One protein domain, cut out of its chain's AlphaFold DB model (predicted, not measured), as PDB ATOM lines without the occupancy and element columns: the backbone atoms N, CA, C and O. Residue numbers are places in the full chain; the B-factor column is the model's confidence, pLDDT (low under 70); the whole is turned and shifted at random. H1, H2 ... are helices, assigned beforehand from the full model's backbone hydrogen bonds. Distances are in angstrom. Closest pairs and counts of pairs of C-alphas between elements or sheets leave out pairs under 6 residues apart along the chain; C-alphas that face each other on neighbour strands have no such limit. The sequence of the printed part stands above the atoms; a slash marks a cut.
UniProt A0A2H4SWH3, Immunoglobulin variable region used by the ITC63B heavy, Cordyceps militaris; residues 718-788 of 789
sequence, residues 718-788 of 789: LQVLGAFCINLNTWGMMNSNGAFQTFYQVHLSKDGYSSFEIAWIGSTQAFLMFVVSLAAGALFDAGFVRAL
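AT A GLANCE: This is residues 718 to 788 of the 789 residues of the protein "Immunoglobulin variable region used by the ITC63B heavy" of Cordyceps militaris (UniProt A0A2H4SWH3). This is a long, thin helical hairpin that opens toward one end: H1 and H2 follow each other along one arm, H3 alone makes the other, and the two arms are joined by a short loop at the H2 end. At the open end, residues 718 to 729 of H1 splay away from H3 and stand free, while the small helix H4 folds back on the far end of H3. The printed part has 71 residues with four named helices, in the order H1, H2, H3, H4, and no named strand; its class is all helix. It is only just loose, close to extended, with a radius of gyration of the C-alphas of 16.3 A, and its flat outline spans 49 by 26 by 13 A.

IN THESE COORDINATES: Find C-alpha 718 at (212.188, 187.928, 178.503); from there H1, residues 718 to 735, runs 24.6 A, with a kink of 30 degrees near residue 729. After Ser 736 look for H2, residues 737 to 748, 15.2 A long. Past the next link, C-alpha 755 at (215.540, 198.605, 138.529) begins H3, residues 755 to 781, the longest helix at 39.7 A, with a kink of 29 degrees near residue 775. H4, residues 785 to 788, ends at C-alpha 788, at (226.634, 194.287, 171.321).

HOW THE PARTS SIT: Start from H3, the hub, which touches the three other helices. H1 and H3 only just touch, with 3 pairs of C-alphas within 8 A, and H1 does so with residue 734 alone; look at the closest C-alphas, those of Met 734 and Ala 766, 7.2 A apart. They run opposite ways at a shallow tilt of 34 degrees, only just short of steep. H1 and H2 meet only through their link. H2 and H3 form a helical hairpin: they touch, closest at the C-alphas of Asn 737 and Gly 762, 6.1 A apart, and run opposite ways at a shallow tilt of 34.8 degrees, only just short of steep. H3 touches H2 with residues 755 to 762 alone. H3 and H4 only just touch, with 3 pairs of C-alphas within 8 A, the closest being Ala 776 and Leu 788 at 7.3 A. H4 is apart from H1 and from H2. Every O i to N i+4 pair is within hydrogen-bond range in H2, against 13 of 14 in H1 and 19 of 23 in H3; H4 is too short for such a pair.

THE WHOLE: The C-alphas farthest apart are those of Lys 750 and Gly 783, at 49.3 A. The printed part has no cut, and no link is long: H1 to H2 and H3 to H4 are tight, H2 to H3 is short. The mean pLDDT of the printed part is 81.5; look for the values under 70 at residues 749 to 752, in the link from H2 to H3.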
ATOM      1  N   LEU A 718     211.741 186.624 179.013       86.44
ATOM      2  CA  LEU A 718     212.188 187.928 178.503       86.44
ATOM      3  C   LEU A 718     213.445 187.842 177.626       86.44
ATOM      4  O   LEU A 718     213.545 188.591 176.657       86.44
ATOM      5  N   GLN A 719     214.387 186.939 177.914       83.50
ATOM      6  CA  GLN A 719     215.550 186.711 177.047       83.50
ATOM      7  C   GLN A 719     215.135 186.108 175.697       83.50
ATOM      8  O   GLN A 719     215.633 186.547 174.662       83.50
ATOM      9  N   VAL A 720     214.173 185.176 175.684       85.38
ATOM     10  CA  VAL A 720     213.575 184.639 174.448       85.38
ATOM     11  C   VAL A 720     212.861 185.742 173.658       85.38
ATOM     12  O   VAL A 720     213.061 185.844 172.448       85.38
ATOM     13  N   LEU A 721     212.093 186.611 174.323       89.75
ATOM     14  CA  LEU A 721     211.429 187.752 173.680       89.75
ATOM     15  C   LEU A 721     212.438 188.765 173.112       89.75
ATOM     16  O   LEU A 721     212.281 189.217 171.980       89.75
ATOM     17  N   GLY A 722     213.502 189.086 173.854       86.88
ATOM     18  CA  GLY A 722     214.584 189.957 173.384       86.88
ATOM     19  C   GLY A 722     215.299 189.381 172.159       86.88
ATOM     20  O   GLY A 722     215.446 190.069 171.150       86.88
ATOM     21  N   ALA A 723     215.659 188.095 172.202       83.38
ATOM     22  CA  ALA A 723     216.257 187.388 171.070       83.38
ATOM     23  C   ALA A 723     215.324 187.346 169.845       83.38
ATOM     24  O   ALA A 723     215.793 187.507 168.716       83.38
ATOM     25  N   PHE A 724     214.010 187.189 170.049       87.50
ATOM     26  CA  PHE A 724     213.013 187.280 168.982       87.50
ATOM     27  C   PHE A 724     212.971 188.681 168.358       87.50
ATOM     28  O   PHE A 724     213.061 188.796 167.137       87.50
ATOM     29  N   CYS A 725     212.903 189.746 169.163       88.75
ATOM     30  CA  CYS A 725     212.889 191.128 168.670       88.75
ATOM     31  C   CYS A 725     214.163 191.492 167.889       88.75
ATOM     32  O   CYS A 725     214.073 192.121 166.834       88.75
ATOM     33  N   ILE A 726     215.336 191.052 168.357       85.06
ATOM     34  CA  ILE A 726     216.613 191.230 167.646       85.06
ATOM     35  C   ILE A 726     216.590 190.472 166.313       85.06
ATOM     36  O   ILE A 726     216.875 191.050 165.265       85.06
ATOM     37  N   ASN A 727     216.189 189.194 166.317       82.62
ATOM     38  CA  ASN A 727     216.149 188.384 165.097       82.62
ATOM     39  C   ASN A 727     215.147 188.937 164.066       82.62
ATOM     40  O   ASN A 727     215.461 188.983 162.876       82.62
ATOM     41  N   LEU A 728     213.990 189.424 164.528       86.06
ATOM     42  CA  LEU A 728     212.979 190.102 163.717       86.06
ATOM     43  C   LEU A 728     213.511 191.405 163.106       86.06
ATOM     44  O   LEU A 728     213.247 191.668 161.937       86.06
ATOM     45  N   ASN A 729     214.280 192.206 163.849       83.38
ATOM     46  CA  ASN A 729     214.869 193.426 163.300       83.38
ATOM     47  C   ASN A 729     215.928 193.112 162.229       83.38
ATOM     48  O   ASN A 729     215.820 193.603 161.108       83.38
ATOM     49  N   THR A 730     216.909 192.254 162.531       80.31
ATOM     50  CA  THR A 730     218.021 191.968 161.610       80.31
ATOM     51  C   THR A 730     217.572 191.189 160.369       80.31
ATOM     52  O   THR A 730     217.804 191.626 159.243       80.31
ATOM     53  N   TRP A 731     216.909 190.044 160.553       79.12
ATOM     54  CA  TRP A 731     216.540 189.157 159.442       79.12
ATOM     55  C   TRP A 731     215.191 189.514 158.820       79.12
ATOM     56  O   TRP A 731     215.011 189.320 157.619       79.12
ATOM     57  N   GLY A 732     214.261 190.086 159.592       83.12
ATOM     58  CA  GLY A 732     212.992 190.579 159.052       83.12
ATOM     59  C   GLY A 732     213.203 191.720 158.061       83.12
ATOM     60  O   GLY A 732     212.712 191.620 156.943       83.12
ATOM     61  N   MET A 733     214.013 192.737 158.392       79.94
ATOM     62  CA  MET A 733     214.310 193.819 157.437       79.94
ATOM     63  C   MET A 733     215.051 193.332 156.184       79.94
ATOM     64  O   MET A 733     214.829 193.881 155.106       79.94
ATOM     65  N   MET A 734     215.898 192.303 156.299       81.19
ATOM     66  CA  MET A 734     216.569 191.705 155.140       81.19
ATOM     67  C   MET A 734     215.569 190.998 154.217       81.19
ATOM     68  O   MET A 734     215.529 191.260 153.017       81.19
ATOM     69  N   ASN A 735     214.699 190.159 154.785       82.19
ATOM     70  CA  ASN A 735     213.692 189.414 154.028       82.19
ATOM     71  C   ASN A 735     212.591 190.329 153.454       82.19
ATOM     72  O   ASN A 735     212.051 190.048 152.385       82.19
ATOM     73  N   SER A 736     212.292 191.459 154.107       84.62
ATOM     74  CA  SER A 736     211.371 192.483 153.595       84.62
ATOM     75  C   SER A 736     211.891 193.239 152.366       84.62
ATOM     76  O   SER A 736     211.093 193.899 151.699       84.62
ATOM     77  N   ASN A 737     213.182 193.133 152.013       79.69
ATOM     78  CA  ASN A 737     213.740 193.853 150.863       79.69
ATOM     79  C   ASN A 737     213.045 193.508 149.533       79.69
ATOM     80  O   ASN A 737     212.940 194.380 148.680       79.69
ATOM     81  N   GLY A 738     212.511 192.292 149.363       77.31
ATOM     82  CA  GLY A 738     211.716 191.948 148.174       77.31
ATOM     83  C   GLY A 738     210.481 192.845 148.015       77.31
ATOM     84  O   GLY A 738     210.291 193.461 146.969       77.31
ATOM     85  N   ALA A 739     209.699 193.007 149.088       82.69
ATOM     86  CA  ALA A 739     208.523 193.879 149.095       82.69
ATOM     87  C   ALA A 739     208.897 195.366 148.949       82.69
ATOM     88  O   ALA A 739     208.225 196.102 148.225       82.69
ATOM     89  N   PHE A 740     209.992 195.808 149.583       81.38
ATOM     90  CA  PHE A 740     210.502 197.169 149.396       81.38
ATOM     91  C   PHE A 740     210.963 197.418 147.956       81.38
ATOM     92  O   PHE A 740     210.664 198.474 147.410       81.38
ATOM     93  N   GLN A 741     211.618 196.455 147.305       78.69
ATOM     94  CA  GLN A 741     212.076 196.593 145.924       78.69
ATOM     95  C   GLN A 741     210.902 196.723 144.945       78.69
ATOM     96  O   GLN A 741     210.916 197.642 144.125       78.69
ATOM     97  N   THR A 742     209.845 195.915 145.089       82.62
ATOM     98  CA  THR A 742     208.603 196.082 144.309       82.62
ATOM     99  C   THR A 742     207.943 197.438 144.579       82.62
ATOM    100  O   THR A 742     207.576 198.148 143.641       82.62
ATOM    101  N   PHE A 743     207.842 197.855 145.847       83.25
ATOM    102  CA  PHE A 743     207.299 199.168 146.212       83.25
ATOM    103  C   PHE A 743     208.103 200.321 145.587       83.25
ATOM    104  O   PHE A 743     207.516 201.250 145.028       83.25
ATOM    105  N   TYR A 744     209.435 200.252 145.630       81.00
ATOM    106  CA  TYR A 744     210.323 201.244 145.031       81.00
ATOM    107  C   TYR A 744     210.219 201.259 143.504       81.00
ATOM    108  O   TYR A 744     210.136 202.343 142.938       81.00
ATOM    109  N   GLN A 745     210.126 200.110 142.829       77.94
ATOM    110  CA  GLN A 745     209.904 200.054 141.375       77.94
ATOM    111  C   GLN A 745     208.582 200.736 140.965       77.94
ATOM    112  O   GLN A 745     208.558 201.506 140.009       77.94
ATOM    113  N   VAL A 746     207.496 200.551 141.726       79.31
ATOM    114  CA  VAL A 746     206.185 201.181 141.447       79.31
ATOM    115  C   VAL A 746     206.179 202.709 141.660       79.31
ATOM    116  O   VAL A 746     205.329 203.413 141.095       79.31
ATOM    117  N   HIS A 747     207.109 203.245 142.456       75.12
ATOM    118  CA  HIS A 747     207.164 204.671 142.800       75.12
ATOM    119  C   HIS A 747     208.323 205.413 142.118       75.12
ATOM    120  O   HIS A 747     208.066 206.356 141.379       75.12
ATOM    121  N   LEU A 748     209.570 204.969 142.290       70.56
ATOM    122  CA  LEU A 748     210.781 205.656 141.816       70.56
ATOM    123  C   LEU A 748     211.049 205.490 140.313       70.56
ATOM    124  O   LEU A 748     211.687 206.353 139.715       70.56
ATOM    125  N   SER A 749     210.525 204.450 139.652       62.00
ATOM    126  CA  SER A 749     210.621 204.368 138.184       62.00
ATOM    127  C   SER A 749     209.703 205.366 137.459       62.00
ATOM    128  O   SER A 749     209.842 205.542 136.251       62.00
ATOM    129  N   LYS A 750     208.827 206.091 138.177       62.69
ATOM    130  CA  LYS A 750     208.133 207.287 137.653       62.69
ATOM    131  C   LYS A 750     209.057 208.508 137.580       62.69
ATOM    132  O   LYS A 750     208.863 209.352 136.712       62.69
ATOM    133  N   ASP A 751     210.083 208.551 138.430       64.75
ATOM    134  CA  ASP A 751     211.114 209.597 138.466       64.75
ATOM    135  C   ASP A 751     212.326 209.265 137.564       64.75
ATOM    136  O   ASP A 751     213.312 209.998 137.535       64.75
ATOM    137  N   GLY A 752     212.252 208.164 136.800       68.94
ATOM    138  CA  GLY A 752     213.248 207.766 135.798       68.94
ATOM    139  C   GLY A 752     214.319 206.775 136.267       68.94
ATOM    140  O   GLY A 752     215.156 206.382 135.456       68.94
ATOM    141  N   TYR A 753     214.296 206.331 137.528       75.88
ATOM    142  CA  TYR A 753     215.292 205.388 138.057       75.88
ATOM    143  C   TYR A 753     215.092 203.952 137.552       75.88
ATOM    144  O   TYR A 753     213.977 203.413 137.547       75.88
ATOM    145  N   SER A 754     216.196 203.303 137.175       77.31
ATOM    146  CA  SER A 754     216.202 201.917 136.707       77.31
ATOM    147  C   SER A 754     216.104 200.907 137.857       77.31
ATOM    148  O   SER A 754     216.536 201.144 138.986       77.31
ATOM    149  N   SER A 755     215.601 199.706 137.552       71.00
ATOM    150  CA  SER A 755     215.540 198.605 138.529       71.00
ATOM    151  C   SER A 755     216.915 198.174 139.061       71.00
ATOM    152  O   SER A 755     216.992 197.631 140.160       71.00
ATOM    153  N   PHE A 756     218.000 198.429 138.318       77.25
ATOM    154  CA  PHE A 756     219.365 198.153 138.773       77.25
ATOM    155  C   PHE A 756     219.817 199.150 139.848       77.25
ATOM    156  O   PHE A 756     220.354 198.739 140.872       77.25
ATOM    157  N   GLU A 757     219.547 200.445 139.663       76.62
ATOM    158  CA  GLU A 757     219.858 201.489 140.651       76.62
ATOM    159  C   GLU A 757     219.057 201.301 141.947       76.62
ATOM    160  O   GLU A 757     219.601 201.462 143.036       76.62
ATOM    161  N   ILE A 758     217.796 200.870 141.845       80.00
ATOM    162  CA  ILE A 758     216.960 200.538 143.010       80.00
ATOM    163  C   ILE A 758     217.522 199.318 143.769       80.00
ATOM    164  O   ILE A 758     217.561 199.319 145.001       80.00
ATOM    165  N   ALA A 759     218.019 198.296 143.062       83.38
ATOM    166  CA  ALA A 759     218.587 197.091 143.679       83.38
ATOM    167  C   ALA A 759     219.863 197.356 144.511       83.38
ATOM    168  O   ALA A 759     220.158 196.593 145.437       83.38
ATOM    169  N   TRP A 760     220.591 198.451 144.247       83.31
ATOM    170  CA  TRP A 760     221.761 198.848 145.044       83.31
ATOM    171  C   TRP A 760     221.436 199.180 146.503       83.31
ATOM    172  O   TRP A 760     222.310 199.046 147.360       83.31
ATOM    173  N   ILE A 761     220.196 199.571 146.814       83.81
ATOM    174  CA  ILE A 761     219.771 199.867 148.190       83.81
ATOM    175  C   ILE A 761     219.842 198.585 149.035       83.81
ATOM    176  O   ILE A 761     220.548 198.537 150.047       83.81
ATOM    177  N   GLY A 762     219.193 197.514 148.566       84.00
ATOM    178  CA  GLY A 762     219.174 196.214 149.243       84.00
ATOM    179  C   GLY A 762     220.538 195.522 149.274       84.00
ATOM    180  O   GLY A 762     220.927 194.972 150.306       84.00
ATOM    181  N   SER A 763     221.312 195.586 148.182       86.00
ATOM    182  CA  SER A 763     222.652 194.979 148.152       86.00
ATOM    183  C   SER A 763     223.635 195.688 149.091       86.00
ATOM    184  O   SER A 763     224.418 195.022 149.770       86.00
ATOM    185  N   THR A 764     223.552 197.019 149.212       87.38
ATOM    186  CA  THR A 764     224.374 197.798 150.152       87.38
ATOM    187  C   THR A 764     223.983 197.511 151.603       87.38
ATOM    188  O   THR A 764     224.865 197.335 152.444       87.38
ATOM    189  N   GLN A 765     222.683 197.383 151.903       84.44
ATOM    190  CA  GLN A 765     222.197 196.963 153.226       84.44
ATOM    191  C   GLN A 765     222.740 195.577 153.619       84.44
ATOM    192  O   GLN A 765     223.265 195.410 154.723       84.44
ATOM    193  N   ALA A 766     222.673 194.598 152.710       84.94
ATOM    194  CA  ALA A 766     223.222 193.259 152.929       84.94
ATOM    195  C   ALA A 766     224.748 193.281 153.132       84.94
ATOM    196  O   ALA A 766     225.255 192.705 154.096       84.94
ATOM    197  N   PHE A 767     225.477 193.991 152.268       88.00
ATOM    198  CA  PHE A 767     226.933 194.130 152.348       88.00
ATOM    199  C   PHE A 767     227.386 194.728 153.687       88.00
ATOM    200  O   PHE A 767     228.245 194.153 154.357       88.00
ATOM    201  N   LEU A 768     226.777 195.838 154.119       87.31
ATOM    202  CA  LEU A 768     227.115 196.487 155.387       87.31
ATOM    203  C   LEU A 768     226.840 195.578 156.592       87.31
ATOM    204  O   LEU A 768     227.668 195.523 157.501       87.31
ATOM    205  N   MET A 769     225.741 194.810 156.583       86.38
ATOM    206  CA  MET A 769     225.449 193.841 157.646       86.38
ATOM    207  C   MET A 769     226.564 192.790 157.777       86.38
ATOM    208  O   MET A 769     227.049 192.542 158.884       86.38
ATOM    209  N   PHE A 770     227.017 192.195 156.668       84.88
ATOM    210  CA  PHE A 770     228.086 191.191 156.708       84.88
ATOM    211  C   PHE A 770     229.452 191.789 157.077       84.88
ATOM    212  O   PHE A 770     230.181 191.182 157.859       84.88
ATOM    213  N   VAL A 771     229.784 192.994 156.600       91.19
ATOM    214  CA  VAL A 771     231.043 193.677 156.962       91.19
ATOM    215  C   VAL A 771     231.087 194.022 158.454       91.19
ATOM    216  O   VAL A 771     232.091 193.749 159.111       91.19
ATOM    217  N   VAL A 772     229.997 194.547 159.025       88.25
ATOM    218  CA  VAL A 772     229.912 194.820 160.472       88.25
ATOM    219  C   VAL A 772     229.959 193.520 161.285       88.25
ATOM    220  O   VAL A 772     230.592 193.489 162.342       88.25
ATOM    221  N   SER A 773     229.383 192.426 160.773       84.31
ATOM    222  CA  SER A 773     229.410 191.113 161.439       84.31
ATOM    223  C   SER A 773     230.833 190.578 161.668       84.31
ATOM    224  O   SER A 773     231.065 189.913 162.677       84.31
ATOM    225  N   LEU A 774     231.805 190.904 160.802       86.25
ATOM    226  CA  LEU A 774     233.217 190.525 160.993       86.25
ATOM    227  C   LEU A 774     233.833 191.186 162.239       86.25
ATOM    228  O   LEU A 774     234.560 190.539 162.991       86.25
ATOM    229  N   ALA A 775     233.522 192.462 162.481       87.44
ATOM    230  CA  ALA A 775     233.981 193.183 163.669       87.44
ATOM    231  C   ALA A 775     233.193 192.779 164.929       87.44
ATOM    232  O   ALA A 775     233.777 192.606 165.999       87.44
ATOM    233  N   ALA A 776     231.876 192.585 164.797       85.25
ATOM    234  CA  ALA A 776     231.011 192.158 165.893       85.25
ATOM    235  C   ALA A 776     231.373 190.754 166.406       85.25
ATOM    236  O   ALA A 776     231.384 190.549 167.617       85.25
ATOM    237  N   GLY A 777     231.744 189.818 165.523       82.69
ATOM    238  CA  GLY A 777     232.234 188.488 165.909       82.69
ATOM    239  C   GLY A 777     233.499 188.557 166.769       82.69
ATOM    240  O   GLY A 777     233.529 188.005 167.864       82.69
ATOM    241  N   ALA A 778     234.503 189.332 166.349       83.56
ATOM    242  CA  ALA A 778     235.732 189.514 167.128       83.56
ATOM    243  C   ALA A 778     235.487 190.174 168.504       83.56
ATOM    244  O   ALA A 778     236.158 189.841 169.481       83.56
ATOM    245  N   LEU A 779     234.513 191.086 168.606       83.75
ATOM    246  CA  LEU A 779     234.092 191.688 169.879       83.75
ATOM    247  C   LEU A 779     233.289 190.711 170.759       83.75
ATOM    248  O   LEU A 779     233.435 190.730 171.982       83.75
ATOM    249  N   PHE A 780     232.474 189.844 170.153       83.00
ATOM    250  CA  PHE A 780     231.730 188.787 170.838       83.00
ATOM    251  C   PHE A 780     232.687 187.755 171.451       83.00
ATOM    252  O   PHE A 780     232.595 187.480 172.649       83.00
ATOM    253  N   ASP A 781     233.662 187.274 170.674       83.12
ATOM    254  CA  ASP A 781     234.698 186.328 171.118       83.12
ATOM    255  C   ASP A 781     235.618 186.930 172.196       83.12
ATOM    256  O   ASP A 781     236.081 186.229 173.095       83.12
ATOM    257  N   ALA A 782     235.832 188.251 172.165       84.31
ATOM    258  CA  ALA A 782     236.514 189.000 173.223       84.31
ATOM    259  C   ALA A 782     235.646 189.249 174.482       84.31
ATOM    260  O   ALA A 782     236.108 189.880 175.434       84.31
ATOM    261  N   GLY A 783     234.402 188.756 174.514       86.75
ATOM    262  CA  GLY A 783     233.516 188.774 175.683       86.75
ATOM    263  C   GLY A 783     232.575 189.980 175.793       86.75
ATOM    264  O   GLY A 783     231.813 190.062 176.759       86.75
ATOM    265  N   PHE A 784     232.546 190.895 174.818       83.44
ATOM    266  CA  PHE A 784     231.733 192.125 174.868       83.44
ATOM    267  C   PHE A 784     230.241 191.918 174.540       83.44
ATOM    268  O   PHE A 784     229.541 192.862 174.182       83.44
ATOM    269  N   VAL A 785     229.717 190.698 174.709       77.75
ATOM    270  CA  VAL A 785     228.349 190.293 174.330       77.75
ATOM    271  C   VAL A 785     227.268 191.249 174.857       77.75
ATOM    272  O   VAL A 785     226.363 191.614 174.119       77.75
ATOM    273  N   ARG A 786     227.379 191.726 176.107       73.31
ATOM    274  CA  ARG A 786     226.416 192.670 176.725       73.31
ATOM    275  C   ARG A 786     226.535 194.133 176.265       73.31
ATOM    276  O   ARG A 786     225.801 194.969 176.775       73.31
ATOM    277  N   ALA A 787     227.480 194.449 175.385       78.19
ATOM    278  CA  ALA A 787     227.638 195.765 174.757       78.19
ATOM    279  C   ALA A 787     227.367 195.726 173.236       78.19
ATOM    280  O   ALA A 787     227.427 196.760 172.576       78.19
ATOM    281  N   LEU A 788     227.090 194.533 172.694       78.06
ATOM    282  CA  LEU A 788     226.634 194.287 171.321       78.06
ATOM    283  C   LEU A 788     225.115 194.009 171.249       78.06
ATOM    284  O   LEU A 788     224.572 193.909 170.150       78.06
TER     285      LEU A 788